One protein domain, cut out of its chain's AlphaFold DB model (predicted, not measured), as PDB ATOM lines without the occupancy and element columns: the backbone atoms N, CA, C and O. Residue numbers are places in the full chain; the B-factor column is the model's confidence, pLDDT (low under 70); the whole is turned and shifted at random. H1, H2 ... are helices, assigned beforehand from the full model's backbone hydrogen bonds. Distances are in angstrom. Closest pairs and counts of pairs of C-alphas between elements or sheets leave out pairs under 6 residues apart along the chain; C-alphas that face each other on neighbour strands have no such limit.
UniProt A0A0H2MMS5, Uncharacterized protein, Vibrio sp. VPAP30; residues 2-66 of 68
ATOM      1  N   ASN A   2     291.303 242.372 390.535       82.75
ATOM      2  CA  ASN A   2     292.625 242.505 389.910       82.75
ATOM      3  C   ASN A   2     292.757 243.883 389.226       82.75
ATOM      4  O   ASN A   2     292.144 244.130 388.188       82.75
ATOM      5  N   GLY A   3     293.551 244.788 389.807       82.06
ATOM      6  CA  GLY A   3     293.704 246.162 389.312       82.06
ATOM      7  C   GLY A   3     294.275 246.252 387.892       82.06
ATOM      8  O   GLY A   3     293.999 247.217 387.184       82.06
ATOM      9  N   GLN A   4     295.020 245.239 387.435       86.38
ATOM     10  CA  GLN A   4     295.489 245.176 386.048       86.38
ATOM     11  C   GLN A   4     294.331 244.979 385.060       86.38
ATOM     12  O   GLN A   4     294.297 245.652 384.030       86.38
ATOM     13  N   LEU A   5     293.352 244.131 385.395       89.31
ATOM     14  CA  LEU A   5     292.173 243.911 384.550       89.31
ATOM     15  C   LEU A   5     291.293 245.158 384.472       89.31
ATOM     16  O   LEU A   5     290.855 245.516 383.385       89.31
ATOM     17  N   VAL A   6     291.096 245.870 385.587       88.19
ATOM     18  CA  VAL A   6     290.308 247.119 385.603       88.19
ATOM     19  C   VAL A   6     290.899 248.149 384.643       88.19
ATOM     20  O   VAL A   6     290.176 248.751 383.853       88.19
ATOM     21  N   ARG A   7     292.226 248.316 384.662       90.12
ATOM     22  CA  ARG A   7     292.936 249.216 383.743       90.12
ATOM     23  C   ARG A   7     292.800 248.782 382.288       90.12
ATOM     24  O   ARG A   7     292.632 249.631 381.417       90.12
ATOM     25  N   LEU A   8     292.899 247.477 382.033       93.38
ATOM     26  CA  LEU A   8     292.788 246.916 380.691       93.38
ATOM     27  C   LEU A   8     291.393 247.170 380.112       93.38
ATOM     28  O   LEU A   8     291.287 247.688 379.003       93.38
ATOM     29  N   VAL A   9     290.345 246.876 380.887       92.88
ATOM     30  CA  VAL A   9     288.948 247.103 380.491       92.88
ATOM     31  C   VAL A   9     288.698 248.587 380.240       92.88
ATOM     32  O   VAL A   9     288.260 248.928 379.147       92.88
ATOM     33  N   LEU A  10     289.062 249.479 381.174       92.56
ATOM     34  CA  LEU A  10     288.869 250.926 380.989       92.56
ATOM     35  C   LEU A  10     289.516 251.437 379.700       92.56
ATOM     36  O   LEU A  10     288.903 252.210 378.965       92.56
ATOM     37  N   ARG A  11     290.749 250.994 379.420       94.94
ATOM     38  CA  ARG A  11     291.494 251.419 378.233       94.94
ATOM     39  C   ARG A  11     290.813 250.953 376.951       94.94
ATOM     40  O   ARG A  11     290.641 251.752 376.038       94.94
ATOM     41  N   TRP A  12     290.433 249.678 376.874       96.94
ATOM     42  CA  TRP A  12     289.786 249.138 375.678       96.94
ATOM     43  C   TRP A  12     288.384 249.708 375.468       96.94
ATOM     44  O   TRP A  12     288.049 250.038 374.333       96.94
ATOM     45  N   THR A  13     287.606 249.922 376.533       94.38
ATOM     46  CA  THR A  13     286.319 250.626 376.446       94.38
ATOM     47  C   THR A  13     286.505 252.048 375.918       94.38
ATOM     48  O   THR A  13     285.808 252.442 374.988       94.38
ATOM     49  N   HIS A  14     287.480 252.802 376.442       95.69
ATOM     50  CA  HIS A  14     287.758 254.163 375.977       95.69
ATOM     51  C   HIS A  14     288.147 254.198 374.494       95.69
ATOM     52  O   HIS A  14     287.584 254.980 373.733       95.69
ATOM     53  N   ILE A  15     289.064 253.319 374.071       96.56
ATOM     54  CA  ILE A  15     289.510 253.227 372.672       96.56
ATOM     55  C   ILE A  15     288.339 252.876 371.750       96.56
ATOM     56  O   ILE A  15     288.177 253.516 370.714       96.56
ATOM     57  N   LEU A  16     287.511 251.896 372.120       95.94
ATOM     58  CA  LEU A  16     286.374 251.469 371.304       95.94
ATOM     59  C   LEU A  16     285.350 252.599 371.138       95.94
ATOM     60  O   LEU A  16     284.902 252.874 370.026       95.94
ATOM     61  N   CYS A  17     285.023 253.305 372.222       93.56
ATOM     62  CA  CYS A  17     284.098 254.432 372.158       93.56
ATOM     63  C   CYS A  17     284.687 255.615 371.381       93.56
ATOM     64  O   CYS A  17     283.992 256.196 370.552       93.56
ATOM     65  N   ALA A  18     285.966 255.942 371.578       93.75
ATOM     66  CA  ALA A  18     286.637 257.000 370.823       93.75
ATOM     67  C   ALA A  18     286.693 256.680 369.321       93.75
ATOM     68  O   ALA A  18     286.494 257.571 368.496       93.75
ATOM     69  N   LEU A  19     286.891 255.409 368.961       94.44
ATOM     70  CA  LEU A  19     286.865 254.953 367.574       94.44
ATOM     71  C   LEU A  19     285.479 255.121 366.947       94.44
ATOM     72  O   LEU A  19     285.386 255.609 365.825       94.44
ATOM     73  N   LEU A  20     284.405 254.781 367.663       90.75
ATOM     74  CA  LEU A  20     283.035 254.976 367.180       90.75
ATOM     75  C   LEU A  20     282.672 256.463 367.031       90.75
ATOM     76  O   LEU A  20     282.044 256.839 366.043       90.75
ATOM     77  N   VAL A  21     283.115 257.319 367.960       91.81
ATOM     78  CA  VAL A  21     282.972 258.782 367.838       91.81
ATOM     79  C   VAL A  21     283.741 259.304 366.626       91.81
ATOM     80  O   VAL A  21     283.186 260.047 365.822       91.81
ATOM     81  N   GLY A  22     284.996 258.884 366.450       90.56
ATOM     82  CA  GLY A  22     285.805 259.255 365.288       90.56
ATOM     83  C   GLY A  22     285.164 258.796 363.979       90.56
ATOM     84  O   GLY A  22     285.028 259.587 363.048       90.56
ATOM     85  N   ALA A  23     284.683 257.553 363.929       88.94
ATOM     86  CA  ALA A  23     283.958 257.030 362.783       88.94
ATOM     87  C   ALA A  23     282.729 257.888 362.469       88.94
ATOM     88  O   ALA A  23     282.529 258.234 361.315       88.94
ATOM     89  N   ALA A  24     281.945 258.305 363.464       86.44
ATOM     90  CA  ALA A  24     280.790 259.163 363.224       86.44
ATOM     91  C   ALA A  24     281.144 260.551 362.680       86.44
ATOM     92  O   ALA A  24     280.456 261.047 361.790       86.44
ATOM     93  N   LEU A  25     282.219 261.167 363.178       85.50
ATOM     94  CA  LEU A  25     282.640 262.506 362.754       85.50
ATOM     95  C   LEU A  25     283.245 262.519 361.342       85.50
ATOM     96  O   LEU A  25     283.024 263.471 360.590       85.50
ATOM     97  N   TYR A  26     283.987 261.469 360.977       86.88
ATOM     98  CA  TYR A  26     284.696 261.375 359.695       86.88
ATOM     99  C   TYR A  26     283.966 260.542 358.624       86.88
ATOM    100  O   TYR A  26     284.433 260.468 357.491       86.88
ATOM    101  N   SER A  27     282.816 259.939 358.942       83.75
ATOM    102  CA  SER A  27     282.001 259.143 358.008       83.75
ATOM    103  C   SER A  27     280.772 259.911 357.501       83.75
ATOM    104  O   SER A  27     280.236 260.766 358.214       83.75
ATOM    105  N   PRO A  28     280.228 259.574 356.310       81.38
ATOM    106  CA  PRO A  28     278.901 260.028 355.879       81.38
ATOM    107  C   PRO A  28     277.756 259.616 356.825       81.38
ATOM    108  O   PRO A  28     276.660 260.159 356.712       81.38
ATOM    109  N   LEU A  29     278.000 258.721 357.793       77.25
ATOM    110  CA  LEU A  29     277.032 258.333 358.831       77.25
ATOM    111  C   LEU A  29     276.506 259.513 359.667       77.25
ATOM    112  O   LEU A  29     275.422 259.405 360.239       77.25
ATOM    113  N   LYS A  30     277.208 260.655 359.689       76.88
ATOM    114  CA  LYS A  30     276.723 261.901 360.307       76.88
ATOM    115  C   LYS A  30     275.394 262.414 359.736       76.88
ATOM    116  O   LYS A  30     274.731 263.210 360.387       76.88
ATOM    117  N   ALA A  31     275.017 261.990 358.526       81.50
ATOM    118  CA  ALA A  31     273.749 262.366 357.901       81.50
ATOM    119  C   ALA A  31     272.529 261.709 358.577       81.50
ATOM    120  O   ALA A  31     271.401 262.124 358.336       81.50
ATOM    121  N   ASN A  32     272.741 260.690 359.417       87.56
ATOM    122  CA  ASN A  32     271.680 260.069 360.195       87.56
ATOM    123  C   ASN A  32     271.558 260.762 361.563       87.56
ATOM    124  O   ASN A  32     272.426 260.617 362.428       87.56
ATOM    125  N   GLU A  33     270.470 261.506 361.760       88.19
ATOM    126  CA  GLU A  33     270.231 262.276 362.987       88.19
ATOM    127  C   GLU A  33     270.199 261.389 364.235       88.19
ATOM    128  O   GLU A  33     270.852 261.701 365.231       88.19
ATOM    129  N   SER A  34     269.516 260.242 364.174       88.50
ATOM    130  CA  SER A  34     269.427 259.288 365.286       88.50
ATOM    131  C   SER A  34     270.807 258.783 365.710       88.50
ATOM    132  O   SER A  34     271.096 258.658 366.900       88.50
ATOM    133  N   PHE A  35     271.686 258.531 364.739       86.00
ATOM    134  CA  PHE A  35     273.060 258.119 365.006       86.00
ATOM    135  C   PHE A  35     273.873 259.242 365.667       86.00
ATOM    136  O   PHE A  35     274.560 259.004 366.661       86.00
ATOM    137  N   MET A  36     273.740 260.481 365.184       89.56
ATOM    138  CA  MET A  36     274.409 261.642 365.782       89.56
ATOM    139  C   MET A  36     273.942 261.934 367.212       89.56
ATOM    140  O   MET A  36     274.771 262.268 368.060       89.56
ATOM    141  N   TRP A  37     272.655 261.745 367.518       93.44
ATOM    142  CA  TRP A  37     272.131 261.850 368.885       93.44
ATOM    143  C   TRP A  37     272.828 260.876 369.839       93.44
ATOM    144  O   TRP A  37     273.296 261.273 370.908       93.44
ATOM    145  N   VAL A  38     272.972 259.611 369.437       92.12
ATOM    146  CA  VAL A  38     273.677 258.602 370.245       92.12
ATOM    147  C   VAL A  38     275.148 258.980 370.433       92.12
ATOM    148  O   VAL A  38     275.687 258.867 371.536       92.12
ATOM    149  N   ILE A  39     275.804 259.479 369.385       92.06
ATOM    150  CA  ILE A  39     277.208 259.896 369.460       92.06
ATOM    151  C   ILE A  39     277.390 261.048 370.451       92.06
ATOM    152  O   ILE A  39     278.250 260.964 371.326       92.06
ATOM    153  N   LEU A  40     276.574 262.097 370.351       91.75
ATOM    154  CA  LEU A  40     276.725 263.319 371.142       91.75
ATOM    155  C   LEU A  40     276.307 263.151 372.605       91.75
ATOM    156  O   LEU A  40     276.962 263.704 373.485       91.75
ATOM    157  N   PHE A  41     275.242 262.391 372.869       93.94
ATOM    158  CA  PHE A  41     274.651 262.302 374.209       93.94
ATOM    159  C   PHE A  41     274.973 261.007 374.952       93.94
ATOM    160  O   PHE A  41     274.846 260.977 376.175       93.94
ATOM    161  N   ALA A  42     275.417 259.955 374.261       92.62
ATOM    162  CA  ALA A  42     275.836 258.713 374.907       92.62
ATOM    163  C   ALA A  42     277.343 258.485 374.774       92.62
ATOM    164  O   ALA A  42     278.037 258.430 375.788       92.62
ATOM    165  N   LEU A  43     277.879 258.390 373.551       92.88
ATOM    166  CA  LEU A  43     279.290 258.030 373.382       92.88
ATOM    167  C   LEU A  43     280.252 259.136 373.813       92.88
ATOM    168  O   LEU A  43     281.238 258.831 374.479       92.88
ATOM    169  N   LEU A  44     279.994 260.395 373.462       93.75
ATOM    170  CA  LEU A  44     280.890 261.500 373.799       93.75
ATOM    171  C   LEU A  44     281.039 261.667 375.327       93.75
ATOM    172  O   LEU A  44     282.181 261.709 375.799       93.75
ATOM    173  N   PRO A  45     279.956 261.649 376.137       94.88
ATOM    174  CA  PRO A  45     280.076 261.641 377.594       94.88
ATOM    175  C   PRO A  45     280.775 260.390 378.121       94.88
ATOM    176  O   PRO A  45     281.566 260.484 379.057       94.88
ATOM    177  N   LEU A  46     280.538 259.221 377.516       95.19
ATOM    178  CA  LEU A  46     281.181 257.976 377.937       95.19
ATOM    179  C   LEU A  46     282.699 258.004 377.697       95.19
ATOM    180  O   LEU A  46     283.474 257.589 378.561       95.19
ATOM    181  N   VAL A  47     283.139 258.535 376.553       96.00
ATOM    182  CA  VAL A  47     284.558 258.766 376.238       96.00
ATOM    183  C   VAL A  47     285.162 259.751 377.233       96.00
ATOM    184  O   VAL A  47     286.221 259.474 377.796       96.00
ATOM    185  N   ALA A  48     284.477 260.861 377.517       95.56
ATOM    186  CA  ALA A  48     284.943 261.837 378.499       95.56
ATOM    187  C   ALA A  48     285.082 261.215 379.902       95.56
ATOM    188  O   ALA A  48     286.136 261.329 380.527       95.56
ATOM    189  N   LEU A  49     284.062 260.486 380.371       95.31
ATOM    190  CA  LEU A  49     284.069 259.801 381.666       95.31
ATOM    191  C   LEU A  49     285.203 258.781 381.759       95.31
ATOM    192  O   LEU A  49     285.980 258.805 382.711       95.31
ATOM    193  N   THR A  50     285.338 257.906 380.763       94.75
ATOM    194  CA  THR A  50     286.408 256.897 380.744       94.75
ATOM    195  C   THR A  50     287.795 257.539 380.690       94.75
ATOM    196  O   THR A  50     288.691 257.092 381.407       94.75
ATOM    197  N   GLY A  51     287.963 258.644 379.958       94.19
ATOM    198  CA  GLY A  51     289.199 259.432 379.948       94.19
ATOM    199  C   GLY A  51     289.525 260.044 381.316       94.19
ATOM    200  O   GLY A  51     290.655 259.933 381.796       94.19
ATOM    201  N   VAL A  52     288.530 260.618 382.001       95.62
ATOM    202  CA  VAL A  52     288.686 261.164 383.363       95.62
ATOM    203  C   VAL A  52     289.040 260.065 384.364       95.62
ATOM    204  O   VAL A  52     289.931 260.253 385.200       95.62
ATOM    205  N   LEU A  53     288.394 258.901 384.275       92.94
ATOM    206  CA  LEU A  53     288.697 257.761 385.138       92.94
ATOM    207  C   LEU A  53     290.114 257.224 384.890       92.94
ATOM    208  O   LEU A  53     290.796 256.861 385.849       92.94
ATOM    209  N   MET A  54     290.594 257.232 383.640       92.88
ATOM    210  CA  MET A  54     291.984 256.902 383.305       92.88
ATOM    211  C   MET A  54     292.975 257.958 383.819       92.88
ATOM    212  O   MET A  54     294.038 257.600 384.327       92.88
ATOM    213  N   TRP A  55     292.632 259.249 383.766       94.00
ATOM    214  CA  TRP A  55     293.460 260.311 384.351       94.00
ATOM    215  C   TRP A  55     293.555 260.147 385.873       94.00
ATOM    216  O   TRP A  55     294.642 260.137 386.453       94.00
ATOM    217  N   LYS A  56     292.425 259.953 386.556       93.88
ATOM    218  CA  LYS A  56     292.376 259.786 388.018       93.88
ATOM    219  C   LYS A  56     292.436 258.323 388.455       93.88
ATOM    220  O   LYS A  56     291.993 257.990 389.554       93.88
ATOM    221  N   GLN A  57     293.064 257.464 387.655       86.19
ATOM    222  CA  GLN A  57     293.078 256.015 387.857       86.19
ATOM    223  C   GLN A  57     293.612 255.598 389.235       86.19
ATOM    224  O   GLN A  57     293.104 254.649 389.824       86.19
ATOM    225  N   GLY A  58     294.575 256.334 389.803       86.69
ATOM    226  CA  GLY A  58     295.052 256.100 391.173       86.69
ATOM    227  C   GLY A  58     293.956 256.264 392.237       86.69
ATOM    228  O   GLY A  58     293.813 255.403 393.102       86.69
ATOM    229  N   LYS A  59     293.130 257.317 392.134       89.25
ATOM    230  CA  LYS A  59     291.990 257.548 393.042       89.25
ATOM    231  C   LYS A  59     290.874 256.526 392.818       89.25
ATOM    232  O   LYS A  59     290.317 256.020 393.787       89.25
ATOM    233  N   VAL A  60     290.596 256.174 391.562       87.62
ATOM    234  CA  VAL A  60     289.600 255.145 391.206       87.62
ATOM    235  C   VAL A  60     289.967 253.795 391.830       87.62
ATOM    236  O   VAL A  60     289.129 253.157 392.463       87.62
ATOM    237  N   MET A  61     291.238 253.389 391.743       88.19
ATOM    238  CA  MET A  61     291.706 252.140 392.353       88.19
ATOM    239  C   MET A  61     291.632 252.170 393.887       88.19
ATOM    240  O   MET A  61     291.344 251.146 394.500       88.19
ATOM    241  N   GLN A  62     291.883 253.324 394.516       88.06
ATOM    242  CA  GLN A  62     291.732 253.488 395.966       88.06
ATOM    243  C   GLN A  62     290.268 253.375 396.407       88.06
ATOM    244  O   GLN A  62     289.991 252.718 397.404       88.06
ATOM    245  N   MET A  63     289.333 253.971 395.660       86.00
ATOM    246  CA  MET A  63     287.897 253.856 395.931       86.00
ATOM    247  C   MET A  63     287.402 252.415 395.772       86.00
ATOM    248  O   MET A  63     286.752 251.898 396.674       86.00
ATOM    249  N   LEU A  64     287.788 251.728 394.692       83.81
ATOM    250  CA  LEU A  64     287.421 250.323 394.467       83.81
ATOM    251  C   LEU A  64     287.940 249.384 395.565       83.81
ATOM    252  O   LEU A  64     287.268 248.420 395.908       83.81
ATOM    253  N   LYS A  65     289.117 249.668 396.138       83.31
ATOM    254  CA  LYS A  65     289.664 248.915 397.280       83.31
ATOM    255  C   LYS A  65     288.965 249.200 398.611       83.31
ATOM    256  O   LYS A  65     289.143 248.419 399.530       83.31
ATOM    257  N   ARG A  66     288.259 250.328 398.745       79.00
ATOM    258  CA  ARG A  66     287.498 250.679 399.960       79.00
ATOM    259  C   ARG A  66     286.076 250.117 399.952       79.00
ATOM    260  O   ARG A  66     285.474 250.021 401.010       79.00
TER     261      ARG A  66
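AT A GLANCE: This is residues 2 to 66 of the 68 residues of an uncharacterized protein of Vibrio sp. VPAP30 (UniProt A0A0H2MMS5). Two long helices, H1 and H3, run side by side in opposite ways as a rod, with short H2 at the turn between them and H4 at the other end, about perpendicular to H3. The printed part has 65 residues with four named helices, H1 to H4 in chain order, and no named strand: all helix. It is loose, with a radius of gyration of the C-alphas of 14.2 A and spans of 45 by 17 by 14 A.

HOW THE PARTS SIT: H1, residues 3 to 26, touches H3, residues 33 to 55; their closest C-alphas, of His 14 and Val 47, are 5.6 A apart. Their tilt of 34 degrees is shallow, only just short of steep. H2, residues 28 to 31, is apart from H4, residues 57 to 66. H4 is close to H1 but not clearly touching; their closest C-alphas, of Gly 3 and Met 61, are 7.0 A apart. Every O i to N i+4 pair is within hydrogen-bond range in H1 and H4, 17 of 19 in H3; H2 is too short for such a pair.

IN THESE COORDINATES: H1 begins at C-alpha 3 (293.704, 246.162, 389.312) and measures 34.5 A, H2 6.0 A, H3 31.6 A; H4, 14.4 A, ends at C-alpha 66 (287.498, 250.679, 399.960).

THE WHOLE: The farthest C-alphas, of Pro 28 and Arg 66, are 45.9 A apart. The printed part has no cut, its three links are tight, and no printed residue is under pLDDT 70.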